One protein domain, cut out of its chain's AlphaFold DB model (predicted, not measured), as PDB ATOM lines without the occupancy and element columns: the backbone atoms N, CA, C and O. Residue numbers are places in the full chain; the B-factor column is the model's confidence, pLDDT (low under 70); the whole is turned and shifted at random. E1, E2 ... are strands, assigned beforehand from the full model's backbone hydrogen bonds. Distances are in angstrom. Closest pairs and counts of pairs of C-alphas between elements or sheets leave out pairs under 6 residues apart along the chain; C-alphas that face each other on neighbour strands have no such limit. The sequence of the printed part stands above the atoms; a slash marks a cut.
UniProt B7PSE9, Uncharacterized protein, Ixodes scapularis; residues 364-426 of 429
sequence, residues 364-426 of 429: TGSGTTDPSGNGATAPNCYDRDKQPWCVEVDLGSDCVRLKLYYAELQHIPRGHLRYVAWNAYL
ATOM      1  N   THR A 364     261.702 307.269 371.438       60.38
ATOM      2  CA  THR A 364     260.582 308.190 371.565       60.38
ATOM      3  C   THR A 364     259.752 307.757 372.766       60.38
ATOM      4  O   THR A 364     259.095 306.724 372.699       60.38
ATOM      5  N   GLY A 365     259.744 308.538 373.849       52.31
ATOM      6  CA  GLY A 365     258.929 308.300 375.056       52.31
ATOM      7  C   GLY A 365     257.405 308.267 374.839       52.31
ATOM      8  O   GLY A 365     256.643 308.221 375.798       52.31
ATOM      9  N   SER A 366     256.948 308.264 373.588       47.25
ATOM     10  CA  SER A 366     255.636 307.759 373.216       47.25
ATOM     11  C   SER A 366     255.675 306.248 373.389       47.25
ATOM     12  O   SER A 366     256.177 305.536 372.517       47.25
ATOM     13  N   GLY A 367     255.113 305.748 374.493       47.44
ATOM     14  CA  GLY A 367     254.627 304.375 374.509       47.44
ATOM     15  C   GLY A 367     253.909 304.127 373.185       47.44
ATOM     16  O   GLY A 367     253.129 304.966 372.733       47.44
ATOM     17  N   THR A 368     254.247 303.045 372.496       44.03
ATOM     18  CA  THR A 368     253.440 302.586 371.374       44.03
ATOM     19  C   THR A 368     252.091 302.218 371.974       44.03
ATOM     20  O   THR A 368     251.905 301.103 372.454       44.03
ATOM     21  N   THR A 369     251.183 303.191 372.055       42.34
ATOM     22  CA  THR A 369     249.758 302.933 372.162       42.34
ATOM     23  C   THR A 369     249.427 302.187 370.892       42.34
ATOM     24  O   THR A 369     249.311 302.773 369.815       42.34
ATOM     25  N   ASP A 370     249.389 300.871 371.017       42.97
ATOM     26  CA  ASP A 370     248.734 300.033 370.042       42.97
ATOM     27  C   ASP A 370     247.324 300.634 369.838       42.97
ATOM     28  O   ASP A 370     246.675 300.989 370.832       42.97
ATOM     29  N   PRO A 371     246.823 300.815 368.600       45.19
ATOM     30  CA  PRO A 371     245.495 301.394 368.357       45.19
ATOM     31  C   PRO A 371     244.354 300.605 369.029       45.19
ATOM     32  O   PRO A 371     243.214 301.057 369.056       45.19
ATOM     33  N   SER A 372     244.671 299.422 369.562       49.12
ATOM     34  CA  SER A 372     243.818 298.500 370.307       49.12
ATOM     35  C   SER A 372     243.621 298.857 371.793       49.12
ATOM     36  O   SER A 372     242.846 298.188 372.471       49.12
ATOM     37  N   GLY A 373     244.291 299.888 372.327       38.88
ATOM     38  CA  GLY A 373     244.111 300.327 373.720       38.88
ATOM     39  C   GLY A 373     244.813 299.462 374.776       38.88
ATOM     40  O   GLY A 373     244.681 299.736 375.968       38.88
ATOM     41  N   ASN A 374     245.608 298.467 374.372       41.06
ATOM     42  CA  ASN A 374     246.514 297.775 375.283       41.06
ATOM     43  C   ASN A 374     247.805 298.593 375.431       41.06
ATOM     44  O   ASN A 374     248.513 298.844 374.457       41.06
ATOM     45  N   GLY A 375     248.084 299.047 376.657       47.19
ATOM     46  CA  GLY A 375     249.261 299.849 376.991       47.19
ATOM     47  C   GLY A 375     250.568 299.238 376.473       47.19
ATOM     48  O   GLY A 375     250.694 298.019 376.372       47.19
ATOM     49  N   ALA A 376     251.528 300.104 376.137       52.88
ATOM     50  CA  ALA A 376     252.826 299.727 375.582       52.88
ATOM     51  C   ALA A 376     253.451 298.555 376.362       52.88
ATOM     52  O   ALA A 376     253.798 298.688 377.536       52.88
ATOM     53  N   THR A 377     253.576 297.399 375.713       60.69
ATOM     54  CA  THR A 377     254.185 296.215 376.314       60.69
ATOM     55  C   THR A 377     255.689 296.437 376.422       60.69
ATOM     56  O   THR A 377     256.379 296.639 375.422       60.69
ATOM     57  N   ALA A 378     256.204 296.439 377.654       68.31
ATOM     58  CA  ALA A 378     257.636 296.531 377.897       68.31
ATOM     59  C   ALA A 378     258.366 295.418 377.119       68.31
ATOM     60  O   ALA A 378     257.918 294.267 377.142       68.31
ATOM     61  N   PRO A 379     259.466 295.723 376.410       76.50
ATOM     62  CA  PRO A 379     260.176 294.729 375.627       76.50
ATOM     63  C   PRO A 379     260.664 293.575 376.502       76.50
ATOM     64  O   PRO A 379     261.279 293.772 377.555       76.50
ATOM     65  N   ASN A 380     260.413 292.361 376.018       84.31
ATOM     66  CA  ASN A 380     260.858 291.141 376.669       84.31
ATOM     67  C   ASN A 380     262.312 290.831 376.307       84.31
ATOM     68  O   ASN A 380     262.765 291.030 375.180       84.31
ATOM     69  N   CYS A 381     263.021 290.288 377.281       88.25
ATOM     70  CA  CYS A 381     264.303 289.632 377.131       88.25
ATOM     71  C   CYS A 381     264.261 288.308 377.893       88.25
ATOM     72  O   CYS A 381     263.406 288.078 378.746       88.25
ATOM     73  N   TYR A 382     265.176 287.415 377.553       88.19
ATOM     74  CA  TYR A 382     265.210 286.068 378.091       88.19
ATOM     75  C   TYR A 382     266.544 285.820 378.728       88.19
ATOM     76  O   TYR A 382     267.599 286.208 378.222       88.19
ATOM     77  N   ASP A 383     266.470 285.170 379.867       86.38
ATOM     78  CA  ASP A 383     267.656 284.773 380.569       86.38
ATOM     79  C   ASP A 383     268.178 283.426 380.026       86.38
ATOM     80  O   ASP A 383     267.536 282.813 379.175       86.38
ATOM     81  N   ARG A 384     269.357 282.958 380.460       81.25
ATOM     82  CA  ARG A 384     269.949 281.708 379.947       81.25
ATOM     83  C   ARG A 384     269.017 280.491 380.060       81.25
ATOM     84  O   ARG A 384     269.070 279.620 379.199       81.25
ATOM     85  N   ASP A 385     268.160 280.437 381.079       81.31
ATOM     86  CA  ASP A 385     267.200 279.347 381.289       81.31
ATOM     87  C   ASP A 385     265.845 279.639 380.602       81.31
ATOM     88  O   ASP A 385     264.811 279.074 380.971       81.31
ATOM     89  N   LYS A 386     265.847 280.553 379.620       84.44
ATOM     90  CA  LYS A 386     264.692 281.010 378.834       84.44
ATOM     91  C   LYS A 386     263.556 281.592 379.670       84.44
ATOM     92  O   LYS A 386     262.424 281.659 379.199       84.44
ATOM     93  N   GLN A 387     263.833 282.024 380.897       86.75
ATOM     94  CA  GLN A 387     262.797 282.675 381.687       86.75
ATOM     95  C   GLN A 387     262.630 284.125 381.220       86.75
ATOM     96  O   GLN A 387     263.638 284.779 380.920       86.75
ATOM     97  N   PRO A 388     261.389 284.625 381.139       89.38
ATOM     98  CA  PRO A 388     261.111 285.953 380.617       89.38
ATOM     99  C   PRO A 388     261.386 287.048 381.649       89.38
ATOM    100  O   PRO A 388     261.019 286.966 382.825       89.38
ATOM    101  N   TRP A 389     261.998 288.118 381.165       90.31
ATOM    102  CA  TRP A 389     262.243 289.362 381.875       90.31
ATOM    103  C   TRP A 389     261.756 290.516 381.018       90.31
ATOM    104  O   TRP A 389     261.874 290.484 379.796       90.31
ATOM    105  N   CYS A 390     261.264 291.563 381.652       88.81
ATOM    106  CA  CYS A 390     260.835 292.769 380.963       88.81
ATOM    107  C   CYS A 390     261.804 293.903 381.273       88.81
ATOM    108  O   CYS A 390     262.326 293.995 382.391       88.81
ATOM    109  N   VAL A 391     262.023 294.771 380.284       87.38
ATOM    110  CA  VAL A 391     262.809 295.989 380.476       87.38
ATOM    111  C   VAL A 391     261.983 297.221 380.194       87.38
ATOM    112  O   VAL A 391     261.511 297.420 379.081       87.38
ATOM    113  N   GLU A 392     261.912 298.103 381.178       85.62
ATOM    114  CA  GLU A 392     261.473 299.477 380.985       85.62
ATOM    115  C   GLU A 392     262.689 300.387 380.875       85.62
ATOM    116  O   GLU A 392     263.682 300.234 381.597       85.62
ATOM    117  N   VAL A 393     262.599 301.360 379.974       82.31
ATOM    118  CA  VAL A 393     263.645 302.356 379.780       82.31
ATOM    119  C   VAL A 393     263.045 303.736 379.940       82.31
ATOM    120  O   VAL A 393     262.064 304.073 379.285       82.31
ATOM    121  N   ASP A 394     263.664 304.524 380.805       82.62
ATOM    122  CA  ASP A 394     263.356 305.933 380.993       82.62
ATOM    123  C   ASP A 394     264.492 306.761 380.380       82.62
ATOM    124  O   ASP A 394     265.657 306.656 380.778       82.62
ATOM    125  N   LEU A 395     264.124 307.533 379.356       80.25
ATOM    126  CA  LEU A 395     264.990 308.444 378.605       80.25
ATOM    127  C   LEU A 395     264.659 309.916 378.894       80.25
ATOM    128  O   LEU A 395     265.209 310.797 378.243       80.25
ATOM    129  N   GLY A 396     263.734 310.186 379.824       75.56
ATOM    130  CA  GLY A 396     263.294 311.541 380.163       75.56
ATOM    131  C   GLY A 396     264.277 312.300 381.053       75.56
ATOM    132  O   GLY A 396     264.108 313.498 381.264       75.56
ATOM    133  N   SER A 397     265.298 311.618 381.576       78.00
ATOM    134  CA  SER A 397     266.382 312.229 382.338       78.00
ATOM    135  C   SER A 397     267.661 312.417 381.524       78.00
ATOM    136  O   SER A 397     267.882 311.818 380.479       78.00
ATOM    137  N   ASP A 398     268.553 313.207 382.093       84.69
ATOM    138  CA  ASP A 398     269.971 313.380 381.780       84.69
ATOM    139  C   ASP A 398     270.795 312.073 381.808       84.69
ATOM    140  O   ASP A 398     271.905 312.018 381.278       84.69
ATOM    141  N   CYS A 399     270.240 310.988 382.354       82.19
ATOM    142  CA  CYS A 399     270.780 309.634 382.254       82.19
ATOM    143  C   CYS A 399     269.749 308.648 381.688       82.19
ATOM    144  O   CYS A 399     268.543 308.814 381.869       82.19
ATOM    145  N   VAL A 400     270.228 307.578 381.044       82.44
ATOM    146  CA  VAL A 400     269.388 306.434 380.666       82.44
ATOM    147  C   VAL A 400     269.176 305.565 381.899       82.44
ATOM    148  O   VAL A 400     270.143 305.027 382.444       82.44
ATOM    149  N   ARG A 401     267.923 305.382 382.319       86.25
ATOM    150  CA  ARG A 401     267.583 304.471 383.419       86.25
ATOM    151  C   ARG A 401     266.935 303.214 382.865       86.25
ATOM    152  O   ARG A 401     266.022 303.284 382.048       86.25
ATOM    153  N   LEU A 402     267.405 302.065 383.337       84.31
ATOM    154  CA  LEU A 402     266.877 300.755 382.978       84.31
ATOM    155  C   LEU A 402     266.237 300.134 384.216       84.31
ATOM    156  O   LEU A 402     266.897 300.000 385.247       84.31
ATOM    157  N   LYS A 403     264.974 299.726 384.110       86.94
ATOM    158  CA  LYS A 403     264.328 298.870 385.107       86.94
ATOM    159  C   LYS A 403     264.146 297.491 384.504       86.94
ATOM    160  O   LYS A 403     263.576 297.350 383.428       86.94
ATOM    161  N   LEU A 404     264.642 296.485 385.210       87.31
ATOM    162  CA  LEU A 404     264.609 295.093 384.790       87.31
ATOM    163  C   LEU A 404     263.846 294.291 385.839       87.31
ATOM    164  O   LEU A 404     264.212 294.315 387.015       87.31
ATOM    165  N   TYR A 405     262.800 293.588 385.422       88.38
ATOM    166  CA  TYR A 405     261.961 292.803 386.324       88.38
ATOM    167  C   TYR A 405     261.617 291.450 385.717       88.38
ATOM    168  O   TYR A 405     261.529 291.280 384.502       88.38
ATOM    169  N   TYR A 406     261.462 290.466 386.595       88.56
ATOM    170  CA  TYR A 406     261.087 289.116 386.212       88.56
ATOM    171  C   TYR A 406     259.599 289.082 385.856       88.56
ATOM    172  O   TYR A 406     258.766 289.419 386.700       88.56
ATOM    173  N   ALA A 407     259.264 288.691 384.625       87.62
ATOM    174  CA  ALA A 407     257.903 288.829 384.103       87.62
ATOM    175  C   ALA A 407     256.905 287.880 384.792       87.62
ATOM    176  O   ALA A 407     255.727 288.191 384.930       87.62
ATOM    177  N   GLU A 408     257.380 286.731 385.275       85.88
ATOM    178  CA  GLU A 408     256.539 285.653 385.795       85.88
ATOM    179  C   GLU A 408     256.699 285.443 387.306       85.88
ATOM    180  O   GLU A 408     256.790 284.315 387.795       85.88
ATOM    181  N   LEU A 409     256.741 286.529 388.084       82.62
ATOM    182  CA  LEU A 409     256.975 286.453 389.535       82.62
ATOM    183  C   LEU A 409     255.977 285.519 390.246       82.62
ATOM    184  O   LEU A 409     256.342 284.806 391.178       82.62
ATOM    185  N   GLN A 410     254.736 285.471 389.759       82.81
ATOM    186  CA  GLN A 410     253.667 284.606 390.265       82.81
ATOM    187  C   GLN A 410     253.926 283.099 390.106       82.81
ATOM    188  O   GLN A 410     253.365 282.307 390.862       82.81
ATOM    189  N   HIS A 411     254.782 282.694 389.163       81.81
ATOM    190  CA  HIS A 411     255.150 281.292 388.950       81.81
ATOM    191  C   HIS A 411     256.363 280.865 389.781       81.81
ATOM    192  O   HIS A 411     256.707 279.682 389.794       81.81
ATOM    193  N   ILE A 412     257.008 281.791 390.501       80.56
ATOM    194  CA  ILE A 412     258.133 281.460 391.372       80.56
ATOM    195  C   ILE A 412     257.610 280.742 392.628       80.56
ATOM    196  O   ILE A 412     256.849 281.325 393.407       80.56
ATOM    197  N   PRO A 413     258.032 279.490 392.890       79.50
ATOM    198  CA  PRO A 413     257.626 278.779 394.094       79.50
ATOM    199  C   PRO A 413     258.063 279.507 395.371       79.50
ATOM    200  O   PRO A 413     259.114 280.149 395.433       79.50
ATOM    201  N   ARG A 414     257.290 279.353 396.451       73.56
ATOM    202  CA  ARG A 414     257.698 279.872 397.765       73.56
ATOM    203  C   ARG A 414     259.007 279.222 398.214       73.56
ATOM    204  O   ARG A 414     259.145 278.004 398.142       73.56
ATOM    205  N   GLY A 415     259.930 280.043 398.717       67.31
ATOM    206  CA  GLY A 415     261.262 279.595 399.130       67.31
ATOM    207  C   GLY A 415     262.171 279.236 397.951       67.31
ATOM    208  O   GLY A 415     263.168 278.536 398.125       67.31
ATOM    209  N   HIS A 416     261.843 279.696 396.746       73.00
ATOM    210  CA  HIS A 416     262.759 279.644 395.625       73.00
ATOM    211  C   HIS A 416     263.775 280.786 395.721       73.00
ATOM    212  O   HIS A 416     263.396 281.950 395.842       73.00
ATOM    213  N   LEU A 417     265.064 280.460 395.652       70.31
ATOM    214  CA  LEU A 417     266.133 281.449 395.551       70.31
ATOM    215  C   LEU A 417     266.775 281.313 394.179       70.31
ATOM    216  O   LEU A 417     267.286 280.243 393.834       70.31
ATOM    217  N   ARG A 418     266.775 282.408 393.420       75.94
ATOM    218  CA  ARG A 418     267.485 282.490 392.152       75.94
ATOM    219  C   ARG A 418     268.383 283.715 392.133       75.94
ATOM    220  O   ARG A 418     267.913 284.822 392.365       75.94
ATOM    221  N   TYR A 419     269.664 283.514 391.851       75.75
ATOM    222  CA  TYR A 419     270.563 284.616 391.525       75.75
ATOM    223  C   TYR A 419     270.608 284.761 390.014       75.75
ATOM    224  O   TYR A 419     270.855 283.776 389.318       75.75
ATOM    225  N   VAL A 420     270.390 285.976 389.524       79.12
ATOM    226  CA  VAL A 420     270.560 286.334 388.118       79.12
ATOM    227  C   VAL A 420     271.317 287.651 388.067       79.12
ATOM    228  O   VAL A 420     270.946 288.614 388.733       79.12
ATOM    229  N   ALA A 421     272.390 287.680 387.283       81.25
ATOM    230  CA  ALA A 421     273.159 288.883 387.010       81.25
ATOM    231  C   ALA A 421     273.021 289.257 385.540       81.25
ATOM    232  O   ALA A 421     273.059 288.378 384.675       81.25
ATOM    233  N   TRP A 422     272.933 290.553 385.270       84.38
ATOM    234  CA  TRP A 422     272.826 291.077 383.920       84.38
ATOM    235  C   TRP A 422     273.917 292.105 383.644       84.38
ATOM    236  O   TRP A 422     274.161 292.982 384.468       84.38
ATOM    237  N   ASN A 423     274.536 292.016 382.468       85.62
ATOM    238  CA  ASN A 423     275.354 293.088 381.908       85.62
ATOM    239  C   ASN A 423     274.572 293.723 380.759       85.62
ATOM    240  O   ASN A 423     274.317 293.062 379.750       85.62
ATOM    241  N   ALA A 424     274.174 294.984 380.906       86.81
ATOM    242  CA  ALA A 424     273.424 295.704 379.882       86.81
ATOM    243  C   ALA A 424     274.355 296.577 379.032       86.81
ATOM    244  O   ALA A 424     275.196 297.304 379.553       86.81
ATOM    245  N   TYR A 425     274.168 296.526 377.715       84.69
ATOM    246  CA  TYR A 425     274.864 297.344 376.730       84.69
ATOM    247  C   TYR A 425     273.831 298.091 375.890       84.69
ATOM    248  O   TYR A 425     272.990 297.492 375.203       84.69
ATOM    249  N   LEU A 426     273.901 299.418 375.919       82.38
ATOM    250  CA  LEU A 426     273.133 300.252 375.010       82.38
ATOM    251  C   LEU A 426     273.876 300.315 373.673       82.38
ATOM    252  O   LEU A 426     275.025 300.743 373.614       82.38
TER     253      LEU A 426
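Overview. This is residues 364 to 426 of the 429 residues of an uncharacterized protein of Ixodes scapularis (UniProt B7PSE9). With little regular structure, the domain is a small sheet of three strands, E1, E2 and E3, with a long unnamed stretch, residues 364 to 379, before it and a long strand, E4, separate from it; residues 410 to 419 stick out. The sheet is a meander, each strand the antiparallel neighbour of the one before, in the order E1, E2, E3. The printed part has 63 residues, no named helix and four strands, all strand in class though these hold only 25 residues; it is loose, with a radius of gyration of the C-alphas of 14.3 A and spans of 38 by 31 by 18 A.

Arrangement. Inner strand E2, residues 388 to 394, forms a hairpin with E3, residues 401 to 406, at 160 degrees; N 392 and O 403 are 2.9 A apart, within hydrogen-bond range. It forms another with E1, residues 380 to 382, at 132 degrees; N 381 and O 389 are 2.8 A apart, within range. E4, residues 417 to 425, is apart from E1, E2 and E3 and pairs with no named strand.

Along the chain. E2 begins at C-alpha 388 (261.111, 285.953, 380.617) and is 20.1 A long. E3 is 16.9 A long and E1 6.8 A. E4, 26.1 A long, ends at C-alpha 425 (274.864, 297.344, 376.730).

Size, cuts and confidence. The C-alphas farthest apart, of Pro 371 and Gly 415, are 40.9 A apart. The printed part has no cut and no long link. The pLDDT is under 70 at residues 364 to 378 and 415.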